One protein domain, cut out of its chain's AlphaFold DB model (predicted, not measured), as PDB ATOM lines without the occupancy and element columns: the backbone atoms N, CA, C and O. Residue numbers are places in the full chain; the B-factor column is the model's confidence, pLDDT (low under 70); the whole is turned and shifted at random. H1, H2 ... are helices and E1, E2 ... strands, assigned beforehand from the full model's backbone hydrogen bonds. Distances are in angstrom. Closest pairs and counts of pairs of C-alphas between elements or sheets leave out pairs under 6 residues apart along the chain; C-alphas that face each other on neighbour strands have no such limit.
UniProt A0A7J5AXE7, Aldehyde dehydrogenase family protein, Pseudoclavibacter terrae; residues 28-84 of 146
ATOM      1  N   VAL A  28     -20.885 -34.756 -17.579       64.56
ATOM      2  CA  VAL A  28     -20.327 -35.469 -16.424       64.56
ATOM      3  C   VAL A  28     -19.226 -34.600 -15.819       64.56
ATOM      4  O   VAL A  28     -18.291 -34.191 -16.508       64.56
ATOM      5  N   LEU A  29     -19.362 -34.257 -14.541       66.81
ATOM      6  CA  LEU A  29     -18.349 -33.528 -13.784       66.81
ATOM      7  C   LEU A  29     -17.309 -34.511 -13.214       66.81
ATOM      8  O   LEU A  29     -17.657 -35.645 -12.876       66.81
ATOM      9  N   PRO A  30     -16.029 -34.100 -13.122       66.38
ATOM     10  CA  PRO A  30     -14.934 -34.982 -12.727       66.38
ATOM     11  C   PRO A  30     -15.148 -35.576 -11.334       66.38
ATOM     12  O   PRO A  30     -15.705 -34.917 -10.456       66.38
ATOM     13  N   VAL A  31     -14.630 -36.791 -11.127       67.94
ATOM     14  CA  VAL A  31     -14.635 -37.453  -9.819       67.94
ATOM     15  C   VAL A  31     -13.739 -36.667  -8.860       67.94
ATOM     16  O   VAL A  31     -12.521 -36.610  -9.038       67.94
ATOM     17  N   THR A  32     -14.332 -36.029  -7.853       72.06
ATOM     18  CA  THR A  32     -13.612 -35.243  -6.836       72.06
ATOM     19  C   THR A  32     -14.030 -35.656  -5.425       72.06
ATOM     20  O   THR A  32     -15.194 -35.979  -5.192       72.06
ATOM     21  N   LYS A  33     -13.085 -35.646  -4.472       74.56
ATOM     22  CA  LYS A  33     -13.371 -35.903  -3.045       74.56
ATOM     23  C   LYS A  33     -14.060 -34.719  -2.354       74.56
ATOM     24  O   LYS A  33     -14.738 -34.912  -1.354       74.56
ATOM     25  N   ASP A  34     -13.884 -33.515  -2.892       78.00
ATOM     26  CA  ASP A  34     -14.518 -32.288  -2.411       78.00
ATOM     27  C   ASP A  34     -15.747 -31.961  -3.269       78.00
ATOM     28  O   ASP A  34     -15.621 -31.504  -4.406       78.00
ATOM     29  N   LEU A  35     -16.938 -32.180  -2.710       75.75
ATOM     30  CA  LEU A  35     -18.215 -31.949  -3.387       75.75
ATOM     31  C   LEU A  35     -18.560 -30.461  -3.573       75.75
ATOM     32  O   LEU A  35     -19.424 -30.145  -4.396       75.75
ATOM     33  N   ALA A  36     -17.894 -29.533  -2.875       79.88
ATOM     34  CA  ALA A  36     -18.181 -28.102  -3.005       79.88
ATOM     35  C   ALA A  36     -17.839 -27.585  -4.410       79.88
ATOM     36  O   ALA A  36     -18.560 -26.770  -4.994       79.88
ATOM     37  N   ARG A  37     -16.764 -28.114  -4.995       76.06
ATOM     38  CA  ARG A  37     -16.270 -27.724  -6.315       76.06
ATOM     39  C   ARG A  37     -17.203 -28.116  -7.475       76.06
ATOM     40  O   ARG A  37     -17.559 -27.221  -8.247       76.06
ATOM     41  N   PRO A  38     -17.617 -29.388  -7.650       75.06
ATOM     42  CA  PRO A  38     -18.546 -29.758  -8.713       75.06
ATOM     43  C   PRO A  38     -19.936 -29.146  -8.507       75.06
ATOM     44  O   PRO A  38     -20.559 -28.769  -9.492       75.06
ATOM     45  N   ARG A  39     -20.390 -28.939  -7.262       75.94
ATOM     46  CA  ARG A  39     -21.648 -28.227  -6.972       75.94
ATOM     47  C   ARG A  39     -21.614 -26.763  -7.424       75.94
ATOM     48  O   ARG A  39     -22.567 -26.274  -8.018       75.94
ATOM     49  N   GLY A  40     -20.509 -26.053  -7.185       80.12
ATOM     50  CA  GLY A  40     -20.344 -24.687  -7.694       80.12
ATOM     51  C   GLY A  40     -20.241 -24.629  -9.222       80.12
ATOM     52  O   GLY A  40     -20.672 -23.658  -9.840       80.12
ATOM     53  N   ALA A  41     -19.689 -25.672  -9.848       77.50
ATOM     54  CA  ALA A  41     -19.633 -25.790 -11.300       77.50
ATOM     55  C   ALA A  41     -21.005 -26.118 -11.910       77.50
ATOM     56  O   ALA A  41     -21.349 -25.527 -12.930       77.50
ATOM     57  N   SER A  42     -21.803 -26.995 -11.292       77.06
ATOM     58  CA  SER A  42     -23.128 -27.377 -11.798       77.06
ATOM     59  C   SER A  42     -24.095 -26.196 -11.852       77.06
ATOM     60  O   SER A  42     -24.916 -26.132 -12.751       77.06
ATOM     61  N   GLN A  43     -23.954 -25.224 -10.947       77.81
ATOM     62  CA  GLN A  43     -24.749 -23.988 -10.945       77.81
ATOM     63  C   GLN A  43     -24.370 -22.997 -12.058       77.81
ATOM     64  O   GLN A  43     -25.101 -22.047 -12.309       77.81
ATOM     65  N   ARG A  44     -23.202 -23.163 -12.693       76.75
ATOM     66  CA  ARG A  44     -22.656 -22.223 -13.692       76.75
ATOM     67  C   ARG A  44     -22.771 -22.729 -15.128       76.75
ATOM     68  O   ARG A  44     -22.347 -22.032 -16.048       76.75
ATOM     69  N   VAL A  45     -23.253 -23.953 -15.317       70.00
ATOM     70  CA  VAL A  45     -23.436 -24.567 -16.632       70.00
ATOM     71  C   VAL A  45     -24.932 -24.762 -16.834       70.00
ATOM     72  O   VAL A  45     -25.627 -25.152 -15.905       70.00
ATOM     73  N   GLU A  46     -25.396 -24.553 -18.063       67.69
ATOM     74  CA  GLU A  46     -26.790 -24.765 -18.466       67.69
ATOM     75  C   GLU A  46     -26.919 -25.999 -19.386       67.69
ATOM     76  O   GLU A  46     -27.162 -25.848 -20.581       67.69
ATOM     77  N   PRO A  47     -26.665 -27.235 -18.916       70.00
ATOM     78  CA  PRO A  47     -27.037 -28.430 -19.658       70.00
ATOM     79  C   PRO A  47     -28.387 -28.960 -19.155       70.00
ATOM     80  O   PRO A  47     -28.777 -28.725 -18.012       70.00
ATOM     81  N   GLY A  48     -29.059 -29.775 -19.965       66.50
ATOM     82  CA  GLY A  48     -30.289 -30.445 -19.534       66.50
ATOM     83  C   GLY A  48     -30.099 -31.455 -18.389       66.50
ATOM     84  O   GLY A  48     -31.061 -31.800 -17.713       66.50
ATOM     85  N   MET A  49     -28.863 -31.908 -18.122       75.62
ATOM     86  CA  MET A  49     -28.540 -32.811 -17.010       75.62
ATOM     87  C   MET A  49     -27.057 -32.722 -16.605       75.62
ATOM     88  O   MET A  49     -26.173 -32.609 -17.464       75.62
ATOM     89  N   VAL A  50     -26.776 -32.808 -15.297       76.56
ATOM     90  CA  VAL A  50     -25.414 -32.827 -14.726       76.56
ATOM     91  C   VAL A  50     -25.226 -34.050 -13.830       76.56
ATOM     92  O   VAL A  50     -25.931 -34.205 -12.839       76.56
ATOM     93  N   HIS A  51     -24.209 -34.860 -14.121       79.56
ATOM     94  CA  HIS A  51     -23.801 -35.985 -13.275       79.56
ATOM     95  C   HIS A  51     -22.542 -35.622 -12.485       79.56
ATOM     96  O   HIS A  51     -21.531 -35.239 -13.073       79.56
ATOM     97  N   ILE A  52     -22.575 -35.741 -11.155       81.06
ATOM     98  CA  ILE A  52     -21.420 -35.499 -10.276       81.06
ATOM     99  C   ILE A  52     -20.951 -36.831  -9.716       81.06
ATOM    100  O   ILE A  52     -21.736 -37.525  -9.078       81.06
ATOM    101  N   ASN A  53     -19.674 -37.171  -9.920       80.94
ATOM    102  CA  ASN A  53     -19.051 -38.384  -9.375       80.94
ATOM    103  C   ASN A  53     -19.798 -39.700  -9.710       80.94
ATOM    104  O   ASN A  53     -19.543 -40.718  -9.071       80.94
ATOM    105  N   SER A  54     -20.702 -39.695 -10.694       73.50
ATOM    106  CA  SER A  54     -21.510 -40.849 -11.094       73.50
ATOM    107  C   SER A  54     -21.211 -41.219 -12.541       73.50
ATOM    108  O   SER A  54     -21.160 -40.350 -13.411       73.50
ATOM    109  N   GLY A  55     -21.013 -42.517 -12.783       68.31
ATOM    110  CA  GLY A  55     -20.918 -43.102 -14.123       68.31
ATOM    111  C   GLY A  55     -22.269 -43.548 -14.689       68.31
ATOM    112  O   GLY A  55     -22.335 -43.982 -15.835       68.31
ATOM    113  N   ILE A  56     -23.344 -43.454 -13.901       69.00
ATOM    114  CA  ILE A  56     -24.702 -43.762 -14.348       69.00
ATOM    115  C   ILE A  56     -25.268 -42.482 -14.954       69.00
ATOM    116  O   ILE A  56     -25.508 -41.516 -14.233       69.00
ATOM    117  N   ILE A  57     -25.427 -42.482 -16.278       65.00
ATOM    118  CA  ILE A  57     -25.859 -41.315 -17.070       65.00
ATOM    119  C   ILE A  57     -27.365 -41.385 -17.398       65.00
ATOM    120  O   ILE A  57     -27.951 -40.433 -17.903       65.00
ATOM    121  N   SER A  58     -28.008 -42.522 -17.121       64.94
ATOM    122  CA  SER A  58     -29.352 -42.848 -17.604       64.94
ATOM    123  C   SER A  58     -30.247 -43.396 -16.491       64.94
ATOM    124  O   SER A  58     -30.682 -44.549 -16.544       64.94
ATOM    125  N   ASP A  59     -30.503 -42.586 -15.468       74.19
ATOM    126  CA  ASP A  59     -31.577 -42.872 -14.515       74.19
ATOM    127  C   ASP A  59     -32.939 -42.718 -15.219       74.19
ATOM    128  O   ASP A  59     -33.183 -41.745 -15.932       74.19
ATOM    129  N   VAL A  60     -33.821 -43.705 -15.051       71.38
ATOM    130  CA  VAL A  60     -35.162 -43.731 -15.657       71.38
ATOM    131  C   VAL A  60     -36.082 -42.692 -15.008       71.38
ATOM    132  O   VAL A  60     -37.001 -42.194 -15.661       71.38
ATOM    133  N   VAL A  61     -35.829 -42.357 -13.741       76.62
ATOM    134  CA  VAL A  61     -36.624 -41.392 -12.971       76.62
ATOM    135  C   VAL A  61     -36.199 -39.954 -13.272       76.62
ATOM    136  O   VAL A  61     -37.019 -39.038 -13.190       76.62
ATOM    137  N   ALA A  62     -34.935 -39.741 -13.645       76.62
ATOM    138  CA  ALA A  62     -34.428 -38.415 -13.963       76.62
ATOM    139  C   ALA A  62     -34.978 -37.920 -15.317       76.62
ATOM    140  O   ALA A  62     -35.005 -38.679 -16.290       76.62
ATOM    141  N   PRO A  63     -35.392 -36.644 -15.417       64.75
ATOM    142  CA  PRO A  63     -35.880 -36.079 -16.666       64.75
ATOM    143  C   PRO A  63     -34.729 -35.928 -17.662       64.75
ATOM    144  O   PRO A  63     -33.837 -35.101 -17.484       64.75
ATOM    145  N   LEU A  64     -34.743 -36.735 -18.720       73.56
ATOM    146  CA  LEU A  64     -33.813 -36.614 -19.840       73.56
ATOM    147  C   LEU A  64     -34.361 -35.572 -20.812       73.56
ATOM    148  O   LEU A  64     -35.357 -35.837 -21.469       73.56
ATOM    149  N   GLY A  65     -33.743 -34.399 -20.890       70.75
ATOM    150  CA  GLY A  65     -34.169 -33.342 -21.804       70.75
ATOM    151  C   GLY A  65     -32.991 -32.519 -22.296       70.75
ATOM    152  O   GLY A  65     -31.951 -32.444 -21.639       70.75
ATOM    153  N   GLY A  66     -33.146 -31.925 -23.475       71.69
ATOM    154  CA  GLY A  66     -32.199 -30.957 -24.013       71.69
ATOM    155  C   GLY A  66     -32.380 -29.574 -23.383       71.69
ATOM    156  O   GLY A  66     -33.442 -29.230 -22.870       71.69
ATOM    157  N   TYR A  67     -31.322 -28.773 -23.429       70.44
ATOM    158  CA  TYR A  67     -31.372 -27.328 -23.223       70.44
ATOM    159  C   TYR A  67     -30.978 -26.611 -24.526       70.44
ATOM    160  O   TYR A  67     -30.030 -27.023 -25.208       70.44
ATOM    161  N   GLU A  68     -31.707 -25.552 -24.888       74.56
ATOM    162  CA  GLU A  68     -31.530 -24.785 -26.134       74.56
ATOM    163  C   GLU A  68     -31.449 -25.681 -27.395       74.56
ATOM    164  O   GLU A  68     -32.389 -26.392 -27.739       74.56
ATOM    165  N   ALA A  69     -30.310 -25.665 -28.094       72.50
ATOM    166  CA  ALA A  69     -30.097 -26.346 -29.370       72.50
ATOM    167  C   ALA A  69     -29.992 -27.878 -29.259       72.50
ATOM    168  O   ALA A  69     -29.824 -28.549 -30.273       72.50
ATOM    169  N   SER A  70     -30.037 -28.435 -28.044       67.38
ATOM    170  CA  SER A  70     -29.957 -29.886 -27.820       67.38
ATOM    171  C   SER A  70     -31.307 -30.594 -27.739       67.38
ATOM    172  O   SER A  70     -31.333 -31.816 -27.636       67.38
ATOM    173  N   GLY A  71     -32.413 -29.850 -27.818       68.06
ATOM    174  CA  GLY A  71     -33.770 -30.395 -27.788       68.06
ATOM    175  C   GLY A  71     -34.677 -29.643 -26.819       68.06
ATOM    176  O   GLY A  71     -34.209 -28.837 -26.015       68.06
ATOM    177  N   ILE A  72     -35.979 -29.907 -26.913       74.69
ATOM    178  CA  ILE A  72     -37.024 -29.282 -26.096       74.69
ATOM    179  C   ILE A  72     -37.792 -30.385 -25.377       74.69
ATOM    180  O   ILE A  72     -38.170 -31.379 -25.990       74.69
ATOM    181  N   GLY A  73     -38.077 -30.154 -24.099       74.25
ATOM    182  CA  GLY A  73     -38.927 -31.024 -23.299       74.25
ATOM    183  C   GLY A  73     -38.192 -32.223 -22.680       74.25
ATOM    184  O   GLY A  73     -37.091 -32.581 -23.104       74.25
ATOM    185  N   PRO A  74     -38.777 -32.811 -21.624       82.06
ATOM    186  CA  PRO A  74     -38.289 -34.029 -20.993       82.06
ATOM    187  C   PRO A  74     -38.854 -35.291 -21.673       82.06
ATOM    188  O   PRO A  74     -40.029 -35.351 -22.018       82.06
ATOM    189  N   GLU A  75     -38.037 -36.332 -21.792       80.88
ATOM    190  CA  GLU A  75     -38.407 -37.649 -22.335       80.88
ATOM    191  C   GLU A  75     -38.616 -38.712 -21.242       80.88
ATOM    192  O   GLU A  75     -39.183 -39.774 -21.492       80.88
ATOM    193  N   ARG A  76     -38.118 -38.470 -20.025       77.38
ATOM    194  CA  ARG A  76     -38.107 -39.442 -18.917       77.38
ATOM    195  C   ARG A  76     -38.626 -38.835 -17.619       77.38
ATOM    196  O   ARG A  76     -38.819 -37.623 -17.514       77.38
ATOM    197  N   GLY A  77     -38.834 -39.691 -16.624       80.44
ATOM    198  CA  GLY A  77     -39.400 -39.303 -15.338       80.44
ATOM    199  C   GLY A  77     -40.867 -38.882 -15.430       80.44
ATOM    200  O   GLY A  77     -41.515 -38.998 -16.469       80.44
ATOM    201  N   ILE A  78     -41.389 -38.373 -14.318       82.44
ATOM    202  CA  ILE A  78     -42.786 -37.920 -14.206       82.44
ATOM    203  C   ILE A  78     -43.057 -36.772 -15.189       82.44
ATOM    204  O   ILE A  78     -44.039 -36.812 -15.923       82.44
ATOM    205  N   LEU A  79     -42.117 -35.827 -15.291       82.31
ATOM    206  CA  LEU A  79     -42.193 -34.703 -16.229       82.31
ATOM    207  C   LEU A  79     -42.260 -35.169 -17.696       82.31
ATOM    208  O   LEU A  79     -42.921 -34.538 -18.514       82.31
ATOM    209  N   GLY A  80     -41.605 -36.287 -18.034       83.06
ATOM    210  CA  GLY A  80     -41.674 -36.890 -19.366       83.06
ATOM    211  C   GLY A  80     -42.996 -37.603 -19.660       83.06
ATOM    212  O   GLY A  80     -43.347 -37.765 -20.819       83.06
ATOM    213  N   ILE A  81     -43.762 -38.019 -18.648       84.25
ATOM    214  CA  ILE A  81     -45.114 -38.566 -18.853       84.25
ATOM    215  C   ILE A  81     -46.122 -37.429 -19.028       84.25
ATOM    216  O   ILE A  81     -47.033 -37.541 -19.844       84.25
ATOM    217  N   GLU A  82     -45.941 -36.322 -18.307       85.50
ATOM    218  CA  GLU A  82     -46.823 -35.153 -18.379       85.50
ATOM    219  C   GLU A  82     -46.955 -34.591 -19.800       85.50
ATOM    220  O   GLU A  82     -48.046 -34.170 -20.177       85.50
ATOM    221  N   VAL A  83     -45.904 -34.666 -20.629       82.56
ATOM    222  CA  VAL A  83     -45.977 -34.231 -22.038       82.56
ATOM    223  C   VAL A  83     -46.879 -35.109 -22.914       82.56
ATOM    224  O   VAL A  83     -47.312 -34.664 -23.975       82.56
ATOM    225  N   PHE A  84     -47.195 -36.334 -22.482       84.81
ATOM    226  CA  PHE A  84     -48.138 -37.227 -23.163       84.81
ATOM    227  C   PHE A  84     -49.554 -37.163 -22.579       84.81
ATOM    228  O   PHE A  84     -50.477 -37.759 -23.139       84.81
TER     229      PHE A  84
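AT A GLANCE: This is residues 28 to 84 of the 146 residues of the protein "Aldehyde dehydrogenase family protein" of Pseudoclavibacter terrae (UniProt A0A7J5AXE7). With little regular structure, this is an elongated run of loops with a small helix towards each end: H1 and the short strand E1 lie in one half, H2 in the other, and the loop of residues 53 to 76 lies between E1 and H2. The printed part has 57 residues, ordered H1, E1, H2; the class is mostly helix, with only 16 residues in named elements. It is only just loose, close to compact, with a radius of gyration of the C-alphas of 12.8 A and spans of 40 by 22 by 14 A.

IN THESE COORDINATES: H1, residues 36 to 42, begins at C-alpha 36 (-18.181, -28.102, -3.005) and is 10.1 A long. E1 is residues 50 to 52, 6.5 A. H2, residues 77 to 82, measures 9.0 A and ends at C-alpha 82 (-46.823, -35.153, -18.379).

HOW THE PARTS SIT: Residues 28 to 29 pair with residues 51 to 52 of E1, parallel; E1 pairs with no named strand. The closest C-alphas of H1 and E1, Ser 42 and Val 50, are 6.6 A apart. H2 is apart from both. In H1 and H2 every O i to N i+4 pair is within hydrogen-bond range.

THE WHOLE: The farthest C-alphas, Lys 33 and Phe 84, are 40.2 A apart. The printed part has no cut. E1 to H2 is a long link. Thirteen residues have pLDDT under 70, among them 28 to 31 and 55 to 58.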